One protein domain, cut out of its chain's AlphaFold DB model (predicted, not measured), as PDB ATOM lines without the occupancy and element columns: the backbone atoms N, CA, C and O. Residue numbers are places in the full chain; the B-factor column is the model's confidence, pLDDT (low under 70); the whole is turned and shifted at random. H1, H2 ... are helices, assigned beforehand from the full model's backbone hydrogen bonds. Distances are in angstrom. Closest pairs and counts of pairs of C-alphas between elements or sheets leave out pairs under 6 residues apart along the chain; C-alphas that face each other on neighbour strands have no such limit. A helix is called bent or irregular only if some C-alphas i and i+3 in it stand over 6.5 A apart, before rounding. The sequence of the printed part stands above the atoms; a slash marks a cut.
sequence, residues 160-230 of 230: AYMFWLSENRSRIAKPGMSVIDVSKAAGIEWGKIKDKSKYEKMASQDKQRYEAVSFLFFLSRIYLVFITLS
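AT A GLANCE: This is residues 160 to 230 of the 230 residues of the protein "HMG box domain-containing protein" of Onchocerca flexuosa (UniProt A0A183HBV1). What does the model look like? It is a small head with a long helical arm: H1 and the longer H2 pack at a steep angle in the head, and H3, which begins beside the first residues of H1, runs out of it so that residues 207 to 230 stick out. What is it made of? The printed part has 71 residues with three named helices, in the order H1, H2, H3, and no named strand; its class is all helix. How spread out is it? The whole is extended, with a radius of gyration of the C-alphas of 19.0 A, and its flat outline spans 57 by 30 by 15 A.

HOW THE PARTS SIT: What does the first helix touch? H1, residues 160 to 172, touches H2, residues 179 to 192, at a steep tilt of 63 degrees, opposite ways; their closest C-alphas, those of Ile 172 and Val 182, are 6.1 A apart. With residues 160 to 164 alone, H1 also touches residues 199 to 203 of H3, residues 197 to 228, at a steep tilt of 65 degrees, opposite ways; their closest C-alphas, those of Ala 160 and Tyr 199, are 4.6 A apart. How do the second and third helices stand? H2 and H3 are apart, with no C-alpha of the one within 8 A of the other. What do the backbones show? In H2 and H3 every O i to N i+4 pair is within hydrogen-bond range, and in H1 7 of 9 are. H1 is irregular: C-alphas 167 and 170 are 7.1 A apart, and its line is a rough one.

IN THESE COORDINATES: Where does the first helix lie? H1 has 13 residues and measures 17.3 A from C-alpha 160 at (27.641, -22.541, 77.993) to C-alpha 172. Where is the second? H2 has 14 residues and measures 20.5 A from C-alpha 179 at (43.668, -13.518, 84.194) to C-alpha 192. Where does the longest helix end? H3 has 32 residues and measures 46.7 A from C-alpha 197 to C-alpha 228 at (25.125, -43.104, 112.719).

THE WHOLE: How large is it? The two C-alphas farthest apart, those of Lys 192 and Ser 230, are 58.4 A apart. Without residues 207 to 230, which stand free, the body of 47 residues spans 34 by 21 by 14 A. Are there cuts or long links? The printed part has no cut and no long link: H1 to H2 is a short link of 6 residues, and H2 to H3 a tight one of 4. Where is confidence low? The mean pLDDT of the printed part is 88.1, and one printed residue, Ser 230, the chain's last, is under 70.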
ATOM      1  N   ALA A 160      27.190 -22.506  79.389       94.12
ATOM      2  CA  ALA A 160      27.641 -22.541  77.993       94.12
ATOM      3  C   ALA A 160      28.919 -21.710  77.770       94.12
ATOM      4  O   ALA A 160      29.865 -22.169  77.136       94.12
ATOM      5  N   TYR A 161      28.988 -20.525  78.386       93.19
ATOM      6  CA  TYR A 161      30.177 -19.672  78.357       93.19
ATOM      7  C   TYR A 161      31.413 -20.354  78.960       93.19
ATOM      8  O   TYR A 161      32.506 -20.203  78.433       93.19
ATOM      9  N   MET A 162      31.259 -21.130  80.038       93.75
ATOM     10  CA  MET A 162      32.389 -21.815  80.681       93.75
ATOM     11  C   MET A 162      32.954 -22.944  79.814       93.75
ATOM     12  O   MET A 162      34.161 -23.173  79.834       93.75
ATOM     13  N   PHE A 163      32.107 -23.630  79.041       94.38
ATOM     14  CA  PHE A 163      32.565 -24.607  78.051       94.38
ATOM     15  C   PHE A 163      33.335 -23.931  76.920       94.38
ATOM     16  O   PHE A 163      34.463 -24.326  76.634       94.38
ATOM     17  N   TRP A 164      32.775 -22.859  76.356       94.31
ATOM     18  CA  TRP A 164      33.448 -22.071  75.326       94.31
ATOM     19  C   TRP A 164      34.785 -21.495  75.813       94.31
ATOM     20  O   TRP A 164      35.801 -21.607  75.132       94.31
ATOM     21  N   LEU A 165      34.817 -20.941  77.027       92.44
ATOM     22  CA  LEU A 165      36.036 -20.398  77.616       92.44
ATOM     23  C   LEU A 165      37.084 -21.492  77.829       92.44
ATOM     24  O   LEU A 165      38.260 -21.234  77.627       92.44
ATOM     25  N   SER A 166      36.691 -22.711  78.208       92.12
ATOM     26  CA  SER A 166      37.636 -23.821  78.380       92.12
ATOM     27  C   SER A 166      38.352 -24.191  77.080       92.12
ATOM     28  O   SER A 166      39.538 -24.504  77.125       92.12
ATOM     29  N   GLU A 167      37.648 -24.152  75.945       91.94
ATOM     30  CA  GLU A 167      38.215 -24.426  74.616       91.94
ATOM     31  C   GLU A 167      39.073 -23.249  74.122       91.94
ATOM     32  O   GLU A 167      40.162 -23.441  73.588       91.94
ATOM     33  N   ASN A 168      38.612 -22.016  74.349       91.00
ATOM     34  CA  ASN A 168      39.224 -20.819  73.769       91.00
ATOM     35  C   ASN A 168      40.257 -20.136  74.672       91.00
ATOM     36  O   ASN A 168      40.984 -19.255  74.208       91.00
ATOM     37  N   ARG A 169      40.359 -20.515  75.951       87.56
ATOM     38  CA  ARG A 169      41.283 -19.883  76.905       87.56
ATOM     39  C   ARG A 169      42.724 -19.971  76.434       87.56
ATOM     40  O   ARG A 169      43.427 -18.988  76.590       87.56
ATOM     41  N   SER A 170      43.159 -21.089  75.858       87.69
ATOM     42  CA  SER A 170      44.523 -21.239  75.326       87.69
ATOM     43  C   SER A 170      44.811 -20.277  74.171       87.69
ATOM     44  O   SER A 170      45.920 -19.771  74.069       87.69
ATOM     45  N   ARG A 171      43.805 -19.967  73.342       88.69
ATOM     46  CA  ARG A 171      43.928 -18.994  72.247       88.69
ATOM     47  C   ARG A 171      44.020 -17.553  72.755       88.69
ATOM     48  O   ARG A 171      44.724 -16.738  72.166       88.69
ATOM     49  N   ILE A 172      43.282 -17.225  73.815       86.75
ATOM     50  CA  ILE A 172      43.183 -15.853  74.344       86.75
ATOM     51  C   ILE A 172      44.294 -15.570  75.368       86.75
ATOM     52  O   ILE A 172      44.776 -14.441  75.475       86.75
ATOM     53  N   ALA A 173      44.709 -16.579  76.134       87.44
ATOM     54  CA  ALA A 173      45.746 -16.459  77.148       87.44
ATOM     55  C   ALA A 173      47.126 -16.388  76.489       87.44
ATOM     56  O   ALA A 173      47.702 -17.401  76.100       87.44
ATOM     57  N   LYS A 174      47.666 -15.173  76.393       84.38
ATOM     58  CA  LYS A 174      49.058 -14.934  76.004       84.38
ATOM     59  C   LYS A 174      49.966 -14.996  77.239       84.38
ATOM     60  O   LYS A 174      49.530 -14.567  78.315       84.38
ATOM     61  N   PRO A 175      51.211 -15.492  77.113       79.25
ATOM     62  CA  PRO A 175      52.166 -15.480  78.218       79.25
ATOM     63  C   PRO A 175      52.401 -14.032  78.676       79.25
ATOM     64  O   PRO A 175      52.685 -13.162  77.858       79.25
ATOM     65  N   GLY A 176      52.213 -13.766  79.971       82.62
ATOM     66  CA  GLY A 176      52.367 -12.432  80.571       82.62
ATOM     67  C   GLY A 176      51.082 -11.608  80.730       82.62
ATOM     68  O   GLY A 176      51.121 -10.572  81.387       82.62
ATOM     69  N   MET A 177      49.930 -12.048  80.203       82.38
ATOM     70  CA  MET A 177      48.654 -11.360  80.460       82.38
ATOM     71  C   MET A 177      48.004 -11.806  81.774       82.38
ATOM     72  O   MET A 177      47.960 -12.995  82.097       82.38
ATOM     73  N   SER A 178      47.430 -10.847  82.508       89.00
ATOM     74  CA  SER A 178      46.650 -11.127  83.716       89.00
ATOM     75  C   SER A 178      45.365 -11.890  83.384       89.00
ATOM     76  O   SER A 178      44.717 -11.661  82.358       89.00
ATOM     77  N   VAL A 179      44.933 -12.763  84.299       87.88
ATOM     78  CA  VAL A 179      43.668 -13.518  84.194       87.88
ATOM     79  C   VAL A 179      42.466 -12.582  84.007       87.88
ATOM     80  O   VAL A 179      41.493 -12.936  83.335       87.88
ATOM     81  N   ILE A 180      42.542 -11.371  84.567       90.50
ATOM     82  CA  ILE A 180      41.501 -10.346  84.447       90.50
ATOM     83  C   ILE A 180      41.364  -9.881  82.992       90.50
ATOM     84  O   ILE A 180      40.248  -9.791  82.479       90.50
ATOM     85  N   ASP A 181      42.476  -9.641  82.302       91.12
ATOM     86  CA  ASP A 181      42.464  -9.127  80.930       91.12
ATOM     87  C   ASP A 181      42.062 -10.207  79.924       91.12
ATOM     88  O   ASP A 181      41.273  -9.944  79.014       91.12
ATOM     89  N   VAL A 182      42.472 -11.459  80.169       90.31
ATOM     90  CA  VAL A 182      41.971 -12.632  79.430       90.31
ATOM     91  C   VAL A 182      40.449 -12.741  79.559       90.31
ATOM     92  O   VAL A 182      39.757 -12.984  78.573       90.31
ATOM     93  N   SER A 183      39.910 -12.514  80.760       89.62
ATOM     94  CA  SER A 183      38.464 -12.586  81.008       89.62
ATOM     95  C   SER A 183      37.690 -11.471  80.297       89.62
ATOM     96  O   SER A 183      36.610 -11.727  79.762       89.62
ATOM     97  N   LYS A 184      38.240 -10.250  80.238       92.06
ATOM     98  CA  LYS A 184      37.642  -9.131  79.485       92.06
ATOM     99  C   LYS A 184      37.613  -9.421  77.981       92.06
ATOM    100  O   LYS A 184      36.562  -9.276  77.357       92.06
ATOM    101  N   ALA A 185      38.732  -9.878  77.416       91.81
ATOM    102  CA  ALA A 185      38.824 -10.234  75.999       91.81
ATOM    103  C   ALA A 185      37.852 -11.372  75.632       91.81
ATOM    104  O   ALA A 185      37.121 -11.281  74.644       91.81
ATOM    105  N   ALA A 186      37.770 -12.395  76.485       92.75
ATOM    106  CA  ALA A 186      36.846 -13.511  76.330       92.75
ATOM    107  C   ALA A 186      35.368 -13.080  76.327       92.75
ATOM    108  O   ALA A 186      34.582 -13.575  75.517       92.75
ATOM    109  N   GLY A 187      34.981 -12.131  77.186       92.81
ATOM    110  CA  GLY A 187      33.615 -11.602  77.219       92.81
ATOM    111  C   GLY A 187      33.207 -10.904  75.917       92.81
ATOM    112  O   GLY A 187      32.086 -11.096  75.439       92.81
ATOM    113  N   ILE A 188      34.126 -10.146  75.312       92.81
ATOM    114  CA  ILE A 188      33.889  -9.444  74.040       92.81
ATOM    115  C   ILE A 188      33.699 -10.447  72.899       92.81
ATOM    116  O   ILE A 188      32.763 -10.319  72.110       92.81
ATOM    117  N   GLU A 189      34.557 -11.463  72.808       91.94
ATOM    118  CA  GLU A 189      34.442 -12.499  71.779       91.94
ATOM    119  C   GLU A 189      33.160 -13.328  71.931       91.94
ATOM    120  O   GLU A 189      32.464 -13.563  70.944       91.94
ATOM    121  N   TRP A 190      32.780 -13.697  73.158       93.50
ATOM    122  CA  TRP A 190      31.525 -14.410  73.413       93.50
ATOM    123  C   TRP A 190      30.282 -13.615  72.985       93.50
ATOM    124  O   TRP A 190      29.282 -14.193  72.546       93.50
ATOM    125  N   GLY A 191      30.330 -12.285  73.097       92.94
ATOM    126  CA  GLY A 191      29.276 -11.396  72.609       92.94
ATOM    127  C   GLY A 191      29.123 -11.408  71.084       92.94
ATOM    128  O   GLY A 191      28.009 -11.254  70.592       92.94
ATOM    129  N   LYS A 192      30.213 -11.639  70.342       92.94
ATOM    130  CA  LYS A 192      30.239 -11.619  68.867       92.94
ATOM    131  C   LYS A 192      29.772 -12.927  68.222       92.94
ATOM    132  O   LYS A 192      29.387 -12.927  67.056       92.94
ATOM    133  N   ILE A 193      29.809 -14.037  68.956       90.75
ATOM    134  CA  ILE A 193      29.402 -15.351  68.440       90.75
ATOM    135  C   ILE A 193      27.881 -15.392  68.280       90.75
ATOM    136  O   ILE A 193      27.150 -15.139  69.238       90.75
ATOM    137  N   LYS A 194      27.405 -15.751  67.082       88.81
ATOM    138  CA  LYS A 194      25.975 -15.964  66.800       88.81
ATOM    139  C   LYS A 194      25.542 -17.393  67.139       88.81
ATOM    140  O   LYS A 194      24.525 -17.586  67.800       88.81
ATOM    141  N   ASP A 195      26.371 -18.379  66.805       90.62
ATOM    142  CA  ASP A 195      26.047 -19.794  66.992       90.62
ATOM    143  C   ASP A 195      26.510 -20.318  68.356       90.62
ATOM    144  O   ASP A 195      27.644 -20.759  68.544       90.62
ATOM    145  N   LYS A 196      25.602 -20.279  69.338       92.25
ATOM    146  CA  LYS A 196      25.847 -20.761  70.714       92.25
ATOM    147  C   LYS A 196      25.249 -22.141  70.995       92.25
ATOM    148  O   LYS A 196      25.509 -22.713  72.053       92.25
ATOM    149  N   SER A 197      24.521 -22.709  70.031       93.88
ATOM    150  CA  SER A 197      23.762 -23.957  70.192       93.88
ATOM    151  C   SER A 197      24.627 -25.141  70.646       93.88
ATOM    152  O   SER A 197      24.219 -25.893  71.530       93.88
ATOM    153  N   LYS A 198      25.856 -25.281  70.115       93.25
ATOM    154  CA  LYS A 198      26.808 -26.329  70.541       93.25
ATOM    155  C   LYS A 198      27.049 -26.273  72.054       93.25
ATOM    156  O   LYS A 198      26.912 -27.279  72.748       93.25
ATOM    157  N   TYR A 199      27.358 -25.086  72.569       93.88
ATOM    158  CA  TYR A 199      27.692 -24.871  73.977       93.88
ATOM    159  C   TYR A 199      26.469 -24.933  74.893       93.88
ATOM    160  O   TYR A 199      26.575 -25.378  76.034       93.88
ATOM    161  N   GLU A 200      25.299 -24.530  74.401       94.06
ATOM    162  CA  GLU A 200      24.033 -24.668  75.125       94.06
ATOM    163  C   GLU A 200      23.640 -26.136  75.313       94.06
ATOM    164  O   GLU A 200      23.245 -26.519  76.416       94.06
ATOM    165  N   LYS A 201      23.832 -26.980  74.289       95.25
ATOM    166  CA  LYS A 201      23.637 -28.433  74.409       95.25
ATOM    167  C   LYS A 201      24.563 -29.026  75.472       95.25
ATOM    168  O   LYS A 201      24.077 -29.708  76.374       95.25
ATOM    169  N   MET A 202      25.854 -28.693  75.445       93.19
ATOM    170  CA  MET A 202      26.815 -29.162  76.458       93.19
ATOM    171  C   MET A 202      26.454 -28.678  77.873       93.19
ATOM    172  O   MET A 202      26.495 -29.454  78.826       93.19
ATOM    173  N   ALA A 203      26.019 -27.423  78.017       94.50
ATOM    174  CA  ALA A 203      25.561 -26.885  79.296       94.50
ATOM    175  C   ALA A 203      24.296 -27.580  79.814       94.50
ATOM    176  O   ALA A 203      24.170 -27.821  81.014       94.50
ATOM    177  N   SER A 204      23.365 -27.930  78.922       94.44
ATOM    178  CA  SER A 204      22.151 -28.659  79.294       94.44
ATOM    179  C   SER A 204      22.461 -30.070  79.806       94.44
ATOM    180  O   SER A 204      21.907 -30.480  80.824       94.44
ATOM    181  N   GLN A 205      23.407 -30.768  79.172       94.00
ATOM    182  CA  GLN A 205      23.868 -32.087  79.608       94.00
ATOM    183  C   GLN A 205      24.586 -32.011  80.961       94.00
ATOM    184  O   GLN A 205      24.308 -32.803  81.861       94.00
ATOM    185  N   ASP A 206      25.464 -31.022  81.154       93.31
ATOM    186  CA  ASP A 206      26.180 -30.862  82.425       93.31
ATOM    187  C   ASP A 206      25.254 -30.455  83.577       93.31
ATOM    188  O   ASP A 206      25.468 -30.859  84.722       93.31
ATOM    189  N   LYS A 207      24.183 -29.712  83.279       92.06
ATOM    190  CA  LYS A 207      23.126 -29.418  84.248       92.06
ATOM    191  C   LYS A 207      22.433 -30.698  84.721       92.06
ATOM    192  O   LYS A 207      22.304 -30.882  85.928       92.06
ATOM    193  N   GLN A 208      22.057 -31.592  83.805       92.81
ATOM    194  CA  GLN A 208      21.448 -32.880  84.160       92.81
ATOM    195  C   GLN A 208      22.405 -33.745  84.990       92.81
ATOM    196  O   GLN A 208      22.007 -34.303  86.013       92.81
ATOM    197  N   ARG A 209      23.693 -33.790  84.613       91.94
ATOM    198  CA  ARG A 209      24.736 -34.454  85.411       91.94
ATOM    199  C   ARG A 209      24.793 -33.883  86.828       91.94
ATOM    200  O   ARG A 209      24.827 -34.645  87.788       91.94
ATOM    201  N   TYR A 210      24.833 -32.557  86.969       91.25
ATOM    202  CA  TYR A 210      24.901 -31.916  88.281       91.25
ATOM    203  C   TYR A 210      23.666 -32.224  89.129       91.25
ATOM    204  O   TYR A 210      23.826 -32.551  90.297       91.25
ATOM    205  N   GLU A 211      22.464 -32.177  88.555       88.38
ATOM    206  CA  GLU A 211      21.225 -32.516  89.263       88.38
ATOM    207  C   GLU A 211      21.239 -33.970  89.755       88.38
ATOM    208  O   GLU A 211      20.982 -34.216  90.934       88.38
ATOM    209  N   ALA A 212      21.641 -34.918  88.902       86.12
ATOM    210  CA  ALA A 212      21.736 -36.330  89.270       86.12
ATOM    211  C   ALA A 212      22.770 -36.579  90.381       86.12
ATOM    212  O   ALA A 212      22.463 -37.214  91.392       86.12
ATOM    213  N   VAL A 213      23.991 -36.047  90.239       86.31
ATOM    214  CA  VAL A 213      25.057 -36.256  91.236       86.31
ATOM    215  C   VAL A 213      24.767 -35.485  92.527       86.31
ATOM    216  O   VAL A 213      25.010 -36.006  93.611       86.31
ATOM    217  N   SER A 214      24.205 -34.275  92.441       84.25
ATOM    218  CA  SER A 214      23.772 -33.503  93.614       84.25
ATOM    219  C   SER A 214      22.711 -34.242  94.413       84.25
ATOM    220  O   SER A 214      22.761 -34.225  95.642       84.25
ATOM    221  N   PHE A 215      21.776 -34.904  93.735       81.88
ATOM    222  CA  PHE A 215      20.746 -35.691  94.394       81.88
ATOM    223  C   PHE A 215      21.332 -36.923  95.096       81.88
ATOM    224  O   PHE A 215      21.085 -37.124  96.284       81.88
ATOM    225  N   LEU A 216      22.175 -37.697  94.405       82.25
ATOM    226  CA  LEU A 216      22.839 -38.868  94.990       82.25
ATOM    227  C   LEU A 216      23.739 -38.496  96.172       82.25
ATOM    228  O   LEU A 216      23.703 -39.164  97.205       82.25
ATOM    229  N   PHE A 217      24.499 -37.405  96.057       86.06
ATOM    230  CA  PHE A 217      25.322 -36.895  97.152       86.06
ATOM    231  C   PHE A 217      24.462 -36.568  98.378       86.06
ATOM    232  O   PHE A 217      24.760 -37.020  99.484       86.06
ATOM    233  N   PHE A 218      23.344 -35.866  98.180       82.56
ATOM    234  CA  PHE A 218      22.429 -35.522  99.266       82.56
ATOM    235  C   PHE A 218      21.800 -36.761  99.924       82.56
ATOM    236  O   PHE A 218      21.825 -36.880 101.150       82.56
ATOM    237  N   LEU A 219      21.313 -37.722  99.130       80.31
ATOM    238  CA  LEU A 219      20.758 -38.978  99.647       80.31
ATOM    239  C   LEU A 219      21.793 -39.799 100.416       80.31
ATOM    240  O   LEU A 219      21.496 -40.293 101.501       80.31
ATOM    241  N   SER A 220      23.014 -39.908  99.888       81.31
ATOM    242  CA  SER A 220      24.096 -40.634 100.556       81.31
ATOM    243  C   SER A 220      24.421 -40.026 101.922       81.31
ATOM    244  O   SER A 220      24.637 -40.747 102.893       81.31
ATOM    245  N   ARG A 221      24.375 -38.694 102.037       82.19
ATOM    246  CA  ARG A 221      24.652 -37.997 103.293       82.19
ATOM    247  C   ARG A 221      23.520 -38.160 104.304       82.19
ATOM    248  O   ARG A 221      23.807 -38.355 105.481       82.19
ATOM    249  N   ILE A 222      22.261 -38.150 103.857       80.94
ATOM    250  CA  ILE A 222      21.106 -38.473 104.711       80.94
ATOM    251  C   ILE A 222      21.205 -39.913 105.221       80.94
ATOM    252  O   ILE A 222      21.015 -40.157 106.411       80.94
ATOM    253  N   TYR A 223      21.539 -40.856 104.341       77.31
ATOM    254  CA  TYR A 223      21.688 -42.262 104.703       77.31
ATOM    255  C   TYR A 223      22.801 -42.485 105.734       77.31
ATOM    256  O   TYR A 223      22.596 -43.201 106.710       77.31
ATOM    257  N   LEU A 224      23.950 -41.816 105.576       80.38
ATOM    258  CA  LEU A 224      25.029 -41.879 106.566       80.38
ATOM    259  C   LEU A 224      24.592 -41.346 107.935       80.38
ATOM    260  O   LEU A 224      24.894 -41.977 108.941       80.38
ATOM    261  N   VAL A 225      23.847 -40.235 107.982       79.31
ATOM    262  CA  VAL A 225      23.302 -39.706 109.244       79.31
ATOM    263  C   VAL A 225      22.350 -40.714 109.896       79.31
ATOM    264  O   VAL A 225      22.422 -40.924 111.105       79.31
ATOM    265  N   PHE A 226      21.504 -41.380 109.106       75.38
ATOM    266  CA  PHE A 226      20.586 -42.404 109.605       75.38
ATOM    267  C   PHE A 226      21.321 -43.607 110.218       75.38
ATOM    268  O   PHE A 226      20.962 -44.042 111.311       75.38
ATOM    269  N   ILE A 227      22.382 -44.098 109.562       79.69
ATOM    270  CA  ILE A 227      23.217 -45.185 110.101       79.69
ATOM    271  C   ILE A 227      23.877 -44.767 111.415       79.69
ATOM    272  O   ILE A 227      23.887 -45.544 112.356       79.69
ATOM    273  N   THR A 228      24.421 -43.551 111.503       77.75
ATOM    274  CA  THR A 228      25.125 -43.104 112.719       77.75
ATOM    275  C   THR A 228      24.215 -42.864 113.926       77.75
ATOM    276  O   THR A 228      24.717 -42.712 115.034       77.75
ATOM    277  N   LEU A 229      22.898 -42.784 113.715       72.12
ATOM    278  CA  LEU A 229      21.898 -42.559 114.765       72.12
ATOM    279  C   LEU A 229      21.168 -43.845 115.196       72.12
ATOM    280  O   LEU A 229      20.327 -43.769 116.092       72.12
ATOM    281  N   SER A 230      21.457 -44.985 114.558       62.81
ATOM    282  CA  SER A 230      20.885 -46.307 114.869       62.81
ATOM    283  C   SER A 230      21.894 -47.179 115.609       62.81
ATOM    284  O   SER A 230      21.452 -47.936 116.499       62.81
TER     285      SER A 230